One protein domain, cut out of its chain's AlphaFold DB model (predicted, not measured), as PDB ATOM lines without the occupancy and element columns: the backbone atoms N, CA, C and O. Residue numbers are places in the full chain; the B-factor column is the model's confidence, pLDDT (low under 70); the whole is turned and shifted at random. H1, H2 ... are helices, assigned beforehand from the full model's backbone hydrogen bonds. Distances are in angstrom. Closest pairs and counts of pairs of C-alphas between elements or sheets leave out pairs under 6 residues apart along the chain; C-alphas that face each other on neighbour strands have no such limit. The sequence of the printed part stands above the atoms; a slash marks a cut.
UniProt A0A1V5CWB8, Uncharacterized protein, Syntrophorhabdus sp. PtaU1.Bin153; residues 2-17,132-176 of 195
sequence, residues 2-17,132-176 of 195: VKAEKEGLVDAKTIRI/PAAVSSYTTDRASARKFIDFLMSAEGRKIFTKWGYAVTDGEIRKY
ATOM      1  N   VAL A   2     -46.420 -35.817 -16.618       92.75
ATOM      2  CA  VAL A   2     -46.420 -37.223 -16.142       92.75
ATOM      3  C   VAL A   2     -47.425 -38.129 -16.870       92.75
ATOM      4  O   VAL A   2     -47.032 -39.133 -17.452       92.75
ATOM      5  N   LYS A   3     -48.706 -37.739 -16.934       92.50
ATOM      6  CA  LYS A   3     -49.732 -38.498 -17.672       92.50
ATOM      7  C   LYS A   3     -49.389 -38.687 -19.159       92.50
ATOM      8  O   LYS A   3     -49.484 -39.793 -19.667       92.50
ATOM      9  N   ALA A   4     -48.956 -37.621 -19.834       95.25
ATOM     10  CA  ALA A   4     -48.611 -37.661 -21.256       95.25
ATOM     11  C   ALA A   4     -47.383 -38.539 -21.539       95.25
ATOM     12  O   ALA A   4     -47.350 -39.224 -22.553       95.25
ATOM     13  N   GLU A   5     -46.394 -38.538 -20.643       96.06
ATOM     14  CA  GLU A   5     -45.231 -39.426 -20.723       96.06
ATOM     15  C   GLU A   5     -45.645 -40.890 -20.536       96.06
ATOM     16  O   GLU A   5     -45.319 -41.730 -21.371       96.06
ATOM     17  N   LYS A   6     -46.437 -41.182 -19.495       95.81
ATOM     18  CA  LYS A   6     -46.962 -42.526 -19.217       95.81
ATOM     19  C   LYS A   6     -47.789 -43.088 -20.377       95.81
ATOM     20  O   LYS A   6     -47.708 -44.276 -20.666       95.81
ATOM     21  N   GLU A   7     -48.588 -42.245 -21.024       97.38
ATOM     22  CA  GLU A   7     -49.431 -42.616 -22.167       97.38
ATOM     23  C   GLU A   7     -48.674 -42.593 -23.509       97.38
ATOM     24  O   GLU A   7     -49.268 -42.853 -24.552       97.38
ATOM     25  N   GLY A   8     -47.370 -42.290 -23.517       97.56
ATOM     26  CA  GLY A   8     -46.555 -42.279 -24.736       97.56
ATOM     27  C   GLY A   8     -46.892 -41.147 -25.717       97.56
ATOM     28  O   GLY A   8     -46.522 -41.210 -26.890       97.56
ATOM     29  N   LEU A   9     -47.580 -40.098 -25.258       98.25
ATOM     30  CA  LEU A   9     -48.026 -38.963 -26.079       98.25
ATOM     31  C   LEU A   9     -46.899 -37.959 -26.372       98.25
ATOM     32  O   LEU A   9     -47.047 -37.085 -27.229       98.25
ATOM     33  N   VAL A  10     -45.774 -38.071 -25.665       98.31
ATOM     34  CA  VAL A  10     -44.573 -37.248 -25.846       98.31
ATOM     35  C   VAL A  10     -43.319 -38.116 -25.902       98.31
ATOM     36  O   VAL A  10     -43.251 -39.168 -25.268       98.31
ATOM     37  N   ASP A  11     -42.285 -37.642 -26.595       97.50
ATOM     38  CA  ASP A  11     -40.950 -38.237 -26.509       97.50
ATOM     39  C   ASP A  11     -40.319 -37.881 -25.156       97.50
ATOM     40  O   ASP A  11     -39.857 -36.754 -24.942       97.50
ATOM     41  N   ALA A  12     -40.261 -38.859 -24.250       96.62
ATOM     42  CA  ALA A  12     -39.707 -38.708 -22.906       96.62
ATOM     43  C   ALA A  12     -38.283 -38.115 -22.893       96.62
ATOM     44  O   ALA A  12     -37.938 -37.316 -22.021       96.62
ATOM     45  N   LYS A  13     -37.458 -38.393 -23.915       96.88
ATOM     46  CA  LYS A  13     -36.077 -37.876 -24.014       96.88
ATOM     47  C   LYS A  13     -36.028 -36.364 -24.268       96.88
ATOM     48  O   LYS A  13     -34.976 -35.721 -24.144       96.88
ATOM     49  N   THR A  14     -37.152 -35.775 -24.663       97.94
ATOM     50  CA  THR A  14     -37.280 -34.344 -24.959       97.94
ATOM     51  C   THR A  14     -37.828 -33.524 -23.805       97.94
ATOM     52  O   THR A  14     -37.806 -32.301 -23.902       97.94
ATOM     53  N   ILE A  15     -38.263 -34.160 -22.714       98.06
ATOM     54  CA  ILE A  15     -38.836 -33.450 -21.573       98.06
ATOM     55  C   ILE A  15     -37.788 -32.500 -20.984       98.06
ATOM     56  O   ILE A  15     -36.658 -32.892 -20.676       98.06
ATOM     57  N   ARG A  16     -38.157 -31.228 -20.851       98.12
ATOM     58  CA  ARG A  16     -37.364 -30.185 -20.196       98.12
ATOM     59  C   ARG A  16     -38.248 -29.390 -19.247       98.12
ATOM     60  O   ARG A  16     -39.402 -29.110 -19.565       98.12
ATOM     61  N   ILE A  17     -37.694 -29.009 -18.099       98.12
ATOM     62  CA  ILE A  17     -38.317 -28.047 -17.189       98.12
ATOM     63  C   ILE A  17     -37.869 -26.650 -17.606       98.12
ATOM     64  O   ILE A  17     -36.682 -26.342 -17.549       98.12
ATOM     65  N   PRO A 132     -43.299 -27.664 -17.934       97.50
ATOM     66  CA  PRO A 132     -42.549 -28.509 -18.845       97.50
ATOM     67  C   PRO A 132     -42.798 -28.214 -20.318       97.50
ATOM     68  O   PRO A 132     -43.894 -27.819 -20.709       97.50
ATOM     69  N   ALA A 133     -41.808 -28.560 -21.134       98.38
ATOM     70  CA  ALA A 133     -41.932 -28.708 -22.578       98.38
ATOM     71  C   ALA A 133     -41.451 -30.102 -23.007       98.38
ATOM     72  O   ALA A 133     -40.526 -30.651 -22.407       98.38
ATOM     73  N   ALA A 134     -42.085 -30.678 -24.030       98.44
ATOM     74  CA  ALA A 134     -41.671 -31.921 -24.677       98.44
ATOM     75  C   ALA A 134     -42.191 -31.957 -26.121       98.44
ATOM     76  O   ALA A 134     -43.186 -31.309 -26.448       98.44
ATOM     77  N   VAL A 135     -41.523 -32.721 -26.979       98.56
ATOM     78  CA  VAL A 135     -41.955 -32.980 -28.352       98.56
ATOM     79  C   VAL A 135     -43.083 -34.008 -28.322       98.56
ATOM     80  O   VAL A 135     -42.942 -35.074 -27.729       98.56
ATOM     81  N   SER A 136     -44.197 -33.689 -28.980       98.25
ATOM     82  CA  SER A 136     -45.322 -34.611 -29.162       98.25
ATOM     83  C   SER A 136     -44.920 -35.812 -30.021       98.25
ATOM     84  O   SER A 136     -44.281 -35.640 -31.063       98.25
ATOM     85  N   SER A 137     -45.359 -37.013 -29.640       97.94
ATOM     86  CA  SER A 137     -45.166 -38.237 -30.433       97.94
ATOM     87  C   SER A 137     -45.819 -38.154 -31.820       97.94
ATOM     88  O   SER A 137     -45.385 -38.843 -32.742       97.94
ATOM     89  N   TYR A 138     -46.809 -37.270 -31.981       97.50
ATOM     90  CA  TYR A 138     -47.574 -37.063 -33.214       97.50
ATOM     91  C   TYR A 138     -46.990 -35.990 -34.146       97.50
ATOM     92  O   TYR A 138     -47.582 -35.706 -35.184       97.50
ATOM     93  N   THR A 139     -45.870 -35.345 -33.791       97.56
ATOM     94  CA  THR A 139     -45.311 -34.285 -34.645       97.56
ATOM     95  C   THR A 139     -44.813 -34.835 -35.983       97.56
ATOM     96  O   THR A 139     -44.140 -35.867 -36.037       97.56
ATOM     97  N   THR A 140     -45.086 -34.105 -37.062       97.88
ATOM     98  CA  THR A 140     -44.516 -34.347 -38.395       97.88
ATOM     99  C   THR A 140     -43.206 -33.587 -38.621       97.88
ATOM    100  O   THR A 140     -42.439 -33.954 -39.505       97.88
ATOM    101  N   ASP A 141     -42.896 -32.588 -37.785       98.06
ATOM    102  CA  ASP A 141     -41.644 -31.824 -37.820       98.06
ATOM    103  C   ASP A 141     -40.927 -31.902 -36.462       98.06
ATOM    104  O   ASP A 141     -41.039 -31.039 -35.585       98.06
ATOM    105  N   ARG A 142     -40.184 -32.998 -36.268       97.62
ATOM    106  CA  ARG A 142     -39.402 -33.234 -35.042       97.62
ATOM    107  C   ARG A 142     -38.241 -32.253 -34.890       97.62
ATOM    108  O   ARG A 142     -37.893 -31.899 -33.762       97.62
ATOM    109  N   ALA A 143     -37.636 -31.833 -35.999       98.12
ATOM    110  CA  ALA A 143     -36.450 -30.988 -35.982       98.12
ATOM    111  C   ALA A 143     -36.786 -29.582 -35.473       98.12
ATOM    112  O   ALA A 143     -36.126 -29.092 -34.556       98.12
ATOM    113  N   SER A 144     -37.841 -28.959 -36.004       98.50
ATOM    114  CA  SER A 144     -38.280 -27.635 -35.550       98.50
ATOM    115  C   SER A 144     -38.820 -27.674 -34.121       98.50
ATOM    116  O   SER A 144     -38.488 -26.798 -33.321       98.50
ATOM    117  N   ALA A 145     -39.568 -28.721 -33.750       98.44
ATOM    118  CA  ALA A 145     -40.052 -28.892 -32.379       98.44
ATOM    119  C   ALA A 145     -38.896 -28.975 -31.364       98.44
ATOM    120  O   ALA A 145     -38.948 -28.338 -30.310       98.44
ATOM    121  N   ARG A 146     -37.820 -29.707 -31.693       98.06
ATOM    122  CA  ARG A 146     -36.613 -29.766 -30.858       98.06
ATOM    123  C   ARG A 146     -35.930 -28.401 -30.760       98.06
ATOM    124  O   ARG A 146     -35.674 -27.959 -29.646       98.06
ATOM    125  N   LYS A 147     -35.715 -27.714 -31.890       98.56
ATOM    126  CA  LYS A 147     -35.111 -26.367 -31.914       98.56
ATOM    127  C   LYS A 147     -35.879 -25.373 -31.046       98.56
ATOM    128  O   LYS A 147     -35.267 -24.542 -30.384       98.56
ATOM    129  N   PHE A 148     -37.208 -25.465 -31.016       98.56
ATOM    130  CA  PHE A 148     -38.020 -24.607 -30.160       98.56
ATOM    131  C   PHE A 148     -37.797 -24.894 -28.669       98.56
ATOM    132  O   PHE A 148     -37.618 -23.962 -27.891       98.56
ATOM    133  N   ILE A 149     -37.736 -26.165 -28.262       98.56
ATOM    134  CA  ILE A 149     -37.386 -26.518 -26.876       98.56
ATOM    135  C   ILE A 149     -35.975 -26.028 -26.535       98.56
ATOM    136  O   ILE A 149     -35.772 -25.467 -25.460       98.56
ATOM    137  N   ASP A 150     -35.015 -26.178 -27.447       98.56
ATOM    138  CA  ASP A 150     -33.650 -25.686 -27.246       98.56
ATOM    139  C   ASP A 150     -33.630 -24.156 -27.075       98.56
ATOM    140  O   ASP A 150     -32.947 -23.644 -26.187       98.56
ATOM    141  N   PHE A 151     -34.451 -23.424 -27.838       98.69
ATOM    142  CA  PHE A 151     -34.660 -21.987 -27.655       98.69
ATOM    143  C   PHE A 151     -35.241 -21.652 -26.274       98.69
ATOM    144  O   PHE A 151     -34.690 -20.787 -25.590       98.69
ATOM    145  N   LEU A 152     -36.287 -22.353 -25.816       98.31
ATOM    146  CA  LEU A 152     -36.858 -22.144 -24.475       98.31
ATOM    147  C   LEU A 152     -35.809 -22.339 -23.366       98.31
ATOM    148  O   LEU A 152     -35.824 -21.621 -22.368       98.31
ATOM    149  N   MET A 153     -34.886 -23.286 -23.557       98.19
ATOM    150  CA  MET A 153     -33.825 -23.611 -22.596       98.19
ATOM    151  C   MET A 153     -32.572 -22.728 -22.713       98.19
ATOM    152  O   MET A 153     -31.719 -22.767 -21.815       98.19
ATOM    153  N   SER A 154     -32.454 -21.950 -23.791       98.56
ATOM    154  CA  SER A 154     -31.330 -21.051 -24.064       98.56
ATOM    155  C   SER A 154     -31.263 -19.876 -23.079       98.56
ATOM    156  O   SER A 154     -32.204 -19.604 -22.331       98.56
ATOM    157  N   ALA A 155     -30.153 -19.132 -23.099       98.25
ATOM    158  CA  ALA A 155     -30.022 -17.905 -22.312       98.25
ATOM    159  C   ALA A 155     -31.111 -16.871 -22.656       98.25
ATOM    160  O   ALA A 155     -31.624 -16.194 -21.765       98.25
ATOM    161  N   GLU A 156     -31.499 -16.780 -23.930       98.38
ATOM    162  CA  GLU A 156     -32.554 -15.876 -24.384       98.38
ATOM    163  C   GLU A 156     -33.928 -16.307 -23.860       98.38
ATOM    164  O   GLU A 156     -34.621 -15.505 -23.234       98.38
ATOM    165  N   GLY A 157     -34.289 -17.584 -24.024       98.38
ATOM    166  CA  GLY A 157     -35.543 -18.137 -23.506       98.38
ATOM    167  C   GLY A 157     -35.669 -17.940 -21.994       98.38
ATOM    168  O   GLY A 157     -36.665 -17.394 -21.512       98.38
ATOM    169  N   ARG A 158     -34.609 -18.265 -21.244       98.19
ATOM    170  CA  ARG A 158     -34.544 -18.026 -19.794       98.19
ATOM    171  C   ARG A 158     -34.741 -16.552 -19.447       98.19
ATOM    172  O   ARG A 158     -35.547 -16.246 -18.576       98.19
ATOM    173  N   LYS A 159     -34.088 -15.631 -20.164       98.44
ATOM    174  CA  LYS A 159     -34.252 -14.182 -19.953       98.44
ATOM    175  C   LYS A 159     -35.704 -13.731 -20.144       98.44
ATOM    176  O   LYS A 159     -36.161 -12.861 -19.402       98.44
ATOM    177  N   ILE A 160     -36.438 -14.315 -21.093       98.31
ATOM    178  CA  ILE A 160     -37.865 -14.024 -21.297       98.31
ATOM    179  C   ILE A 160     -38.684 -14.474 -20.081       98.31
ATOM    180  O   ILE A 160     -39.442 -13.673 -19.538       98.31
ATOM    181  N   PHE A 161     -38.508 -15.710 -19.604       98.25
ATOM    182  CA  PHE A 161     -39.212 -16.200 -18.410       98.25
ATOM    183  C   PHE A 161     -38.873 -15.381 -17.158       98.25
ATOM    184  O   PHE A 161     -39.778 -14.952 -16.439       98.25
ATOM    185  N   THR A 162     -37.592 -15.071 -16.943       98.00
ATOM    186  CA  THR A 162     -37.146 -14.224 -15.828       98.00
ATOM    187  C   THR A 162     -37.742 -12.818 -15.904       98.00
ATOM    188  O   THR A 162     -38.183 -12.295 -14.881       98.00
ATOM    189  N   LYS A 163     -37.834 -12.209 -17.099       97.12
ATOM    190  CA  LYS A 163     -38.486 -10.897 -17.297       97.12
ATOM    191  C   LYS A 163     -39.935 -10.900 -16.798       97.12
ATOM    192  O   LYS A 163     -40.385  -9.899 -16.247       97.12
ATOM    193  N   TRP A 164     -40.644 -12.013 -16.968       96.06
ATOM    194  CA  TRP A 164     -42.023 -12.192 -16.504       96.06
ATOM    195  C   TRP A 164     -42.135 -12.744 -15.075       96.06
ATOM    196  O   TRP A 164     -43.237 -13.015 -14.604       96.06
ATOM    197  N   GLY A 165     -41.013 -12.857 -14.359       96.44
ATOM    198  CA  GLY A 165     -40.969 -13.185 -12.935       96.44
ATOM    199  C   GLY A 165     -40.930 -14.672 -12.600       96.44
ATOM    200  O   GLY A 165     -41.058 -15.013 -11.428       96.44
ATOM    201  N   TYR A 166     -40.743 -15.544 -13.588       98.25
ATOM    202  CA  TYR A 166     -40.591 -16.977 -13.352       98.25
ATOM    203  C   TYR A 166     -39.169 -17.315 -12.899       98.25
ATOM    204  O   TYR A 166     -38.194 -16.784 -13.439       98.25
ATOM    205  N   ALA A 167     -39.055 -18.258 -11.962       98.12
ATOM    206  CA  ALA A 167     -37.787 -18.913 -11.672       98.12
ATOM    207  C   ALA A 167     -37.456 -19.898 -12.801       98.12
ATOM    208  O   ALA A 167     -38.284 -20.732 -13.169       98.12
ATOM    209  N   VAL A 168     -36.249 -19.820 -13.348       98.06
ATOM    210  CA  VAL A 168     -35.778 -20.655 -14.468       98.06
ATOM    211  C   VAL A 168     -34.769 -21.712 -14.019       98.06
ATOM    212  O   VAL A 168     -34.297 -22.526 -14.818       98.06
ATOM    213  N   THR A 169     -34.439 -21.729 -12.728       97.19
ATOM    214  CA  THR A 169     -33.636 -22.772 -12.090       97.19
ATOM    215  C   THR A 169     -34.273 -23.246 -10.785       97.19
ATOM    216  O   THR A 169     -34.992 -22.511 -10.109       97.19
ATOM    217  N   ASP A 170     -33.971 -24.488 -10.412       95.56
ATOM    218  CA  ASP A 170     -34.389 -25.076  -9.138       95.56
ATOM    219  C   ASP A 170     -33.821 -24.292  -7.934       95.56
ATOM    220  O   ASP A 170     -34.523 -24.028  -6.961       95.56
ATOM    221  N   GLY A 171     -32.578 -23.807  -8.031       96.75
ATOM    222  CA  GLY A 171     -31.963 -22.989  -6.980       96.75
ATOM    223  C   GLY A 171     -32.702 -21.670  -6.718       96.75
ATOM    224  O   GLY A 171     -32.887 -21.286  -5.564       96.75
ATOM    225  N   GLU A 172     -33.184 -20.998  -7.769       97.31
ATOM    226  CA  GLU A 172     -33.928 -19.736  -7.646       97.31
ATOM    227  C   GLU A 172     -35.247 -19.896  -6.889       97.31
ATOM    228  O   GLU A 172     -35.613 -19.013  -6.106       97.31
ATOM    229  N   ILE A 173     -35.964 -21.001  -7.119       97.56
ATOM    230  CA  ILE A 173     -37.275 -21.234  -6.505       97.56
ATOM    231  C   ILE A 173     -37.157 -21.815  -5.089       97.56
ATOM    232  O   ILE A 173     -37.982 -21.511  -4.223       97.56
ATOM    233  N   ARG A 174     -36.098 -22.587  -4.800       96.75
ATOM    234  CA  ARG A 174     -35.894 -23.247  -3.496       96.75
ATOM    235  C   ARG A 174     -35.795 -22.297  -2.311       96.75
ATOM    236  O   ARG A 174     -36.082 -22.721  -1.196       96.75
ATOM    237  N   LYS A 175     -35.475 -21.019  -2.521       96.00
ATOM    238  CA  LYS A 175     -35.524 -20.004  -1.452       96.00
ATOM    239  C   LYS A 175     -36.904 -19.898  -0.787       96.00
ATOM    240  O   LYS A 175     -36.984 -19.525   0.378       96.00
ATOM    241  N   TYR A 176     -37.974 -20.243  -1.508       96.88
ATOM    242  CA  TYR A 176     -39.340 -20.238  -0.986       96.88
ATOM    243  C   TYR A 176     -39.758 -21.572  -0.362       96.88
ATOM    244  O   TYR A 176     -40.670 -21.589   0.455       96.88
TER     245      TYR A 176
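AT A GLANCE: This is residues 2 to 17 and 132 to 176 of the 195 residues of an uncharacterized protein of Syntrophorhabdus sp. PtaU1.Bin153 (UniProt A0A1V5CWB8). This is a loose U of four helices in which no helix touches another: H2 and H3 run end to end along the base with a corner between them, and H1 and H4 lie at the two tips. Inside the U, residues 16 to 17 and 132 to 133 run side by side as a short antiparallel pairing, and residues 171 to 176 stick out at the H4 tip. You have 61 printed residues here, with four named helices in the order H1, H2, H3, H4 and no named strand; the class is all helix. The whole is loose, with a radius of gyration of the C-alphas of 13.3 A, and elongated, spanning 37 by 24 by 16 A.

IN THESE COORDINATES: Find C-alpha 2 at (-46.420, -37.223, -16.142); there H1 begins, residues 2 to 6, 6.2 A from first to last C-alpha. After the cut, look for C-alpha 142 at (-39.402, -33.234, -35.042), from which H2, residues 142 to 153, runs 16.7 A. H3, residues 155 to 163, covers 12.1 A. H4, residues 170 to 174, covers 6.1 A and ends at C-alpha 174, (-35.894, -23.247, -3.496).

HOW THE PARTS SIT: Look at the C-alphas of Phe 151 and Gly 157, the closest of H2 and H3, 5.7 A apart: the two helices are close but not clearly touching. They run the same way at a steep tilt of 55 degrees. H1 is apart from H2, H3 and H4, and H4 is apart from H2 and H3. In H1, H2, H3 and H4 every O i to N i+4 pair is within hydrogen-bond range.

THE WHOLE: The two C-alphas farthest apart are those of Thr 140 and Lys 175, 40.6 A. Residues 18 to 131 are not printed, and C-alphas 17 and 132 are 4.6 A apart across this cut, which lies in the link from H1 to H2. The link from H2 to H3 is tight, that from H3 to H4 short. The mean pLDDT of the printed part is 97.5, and no printed residue is under 70.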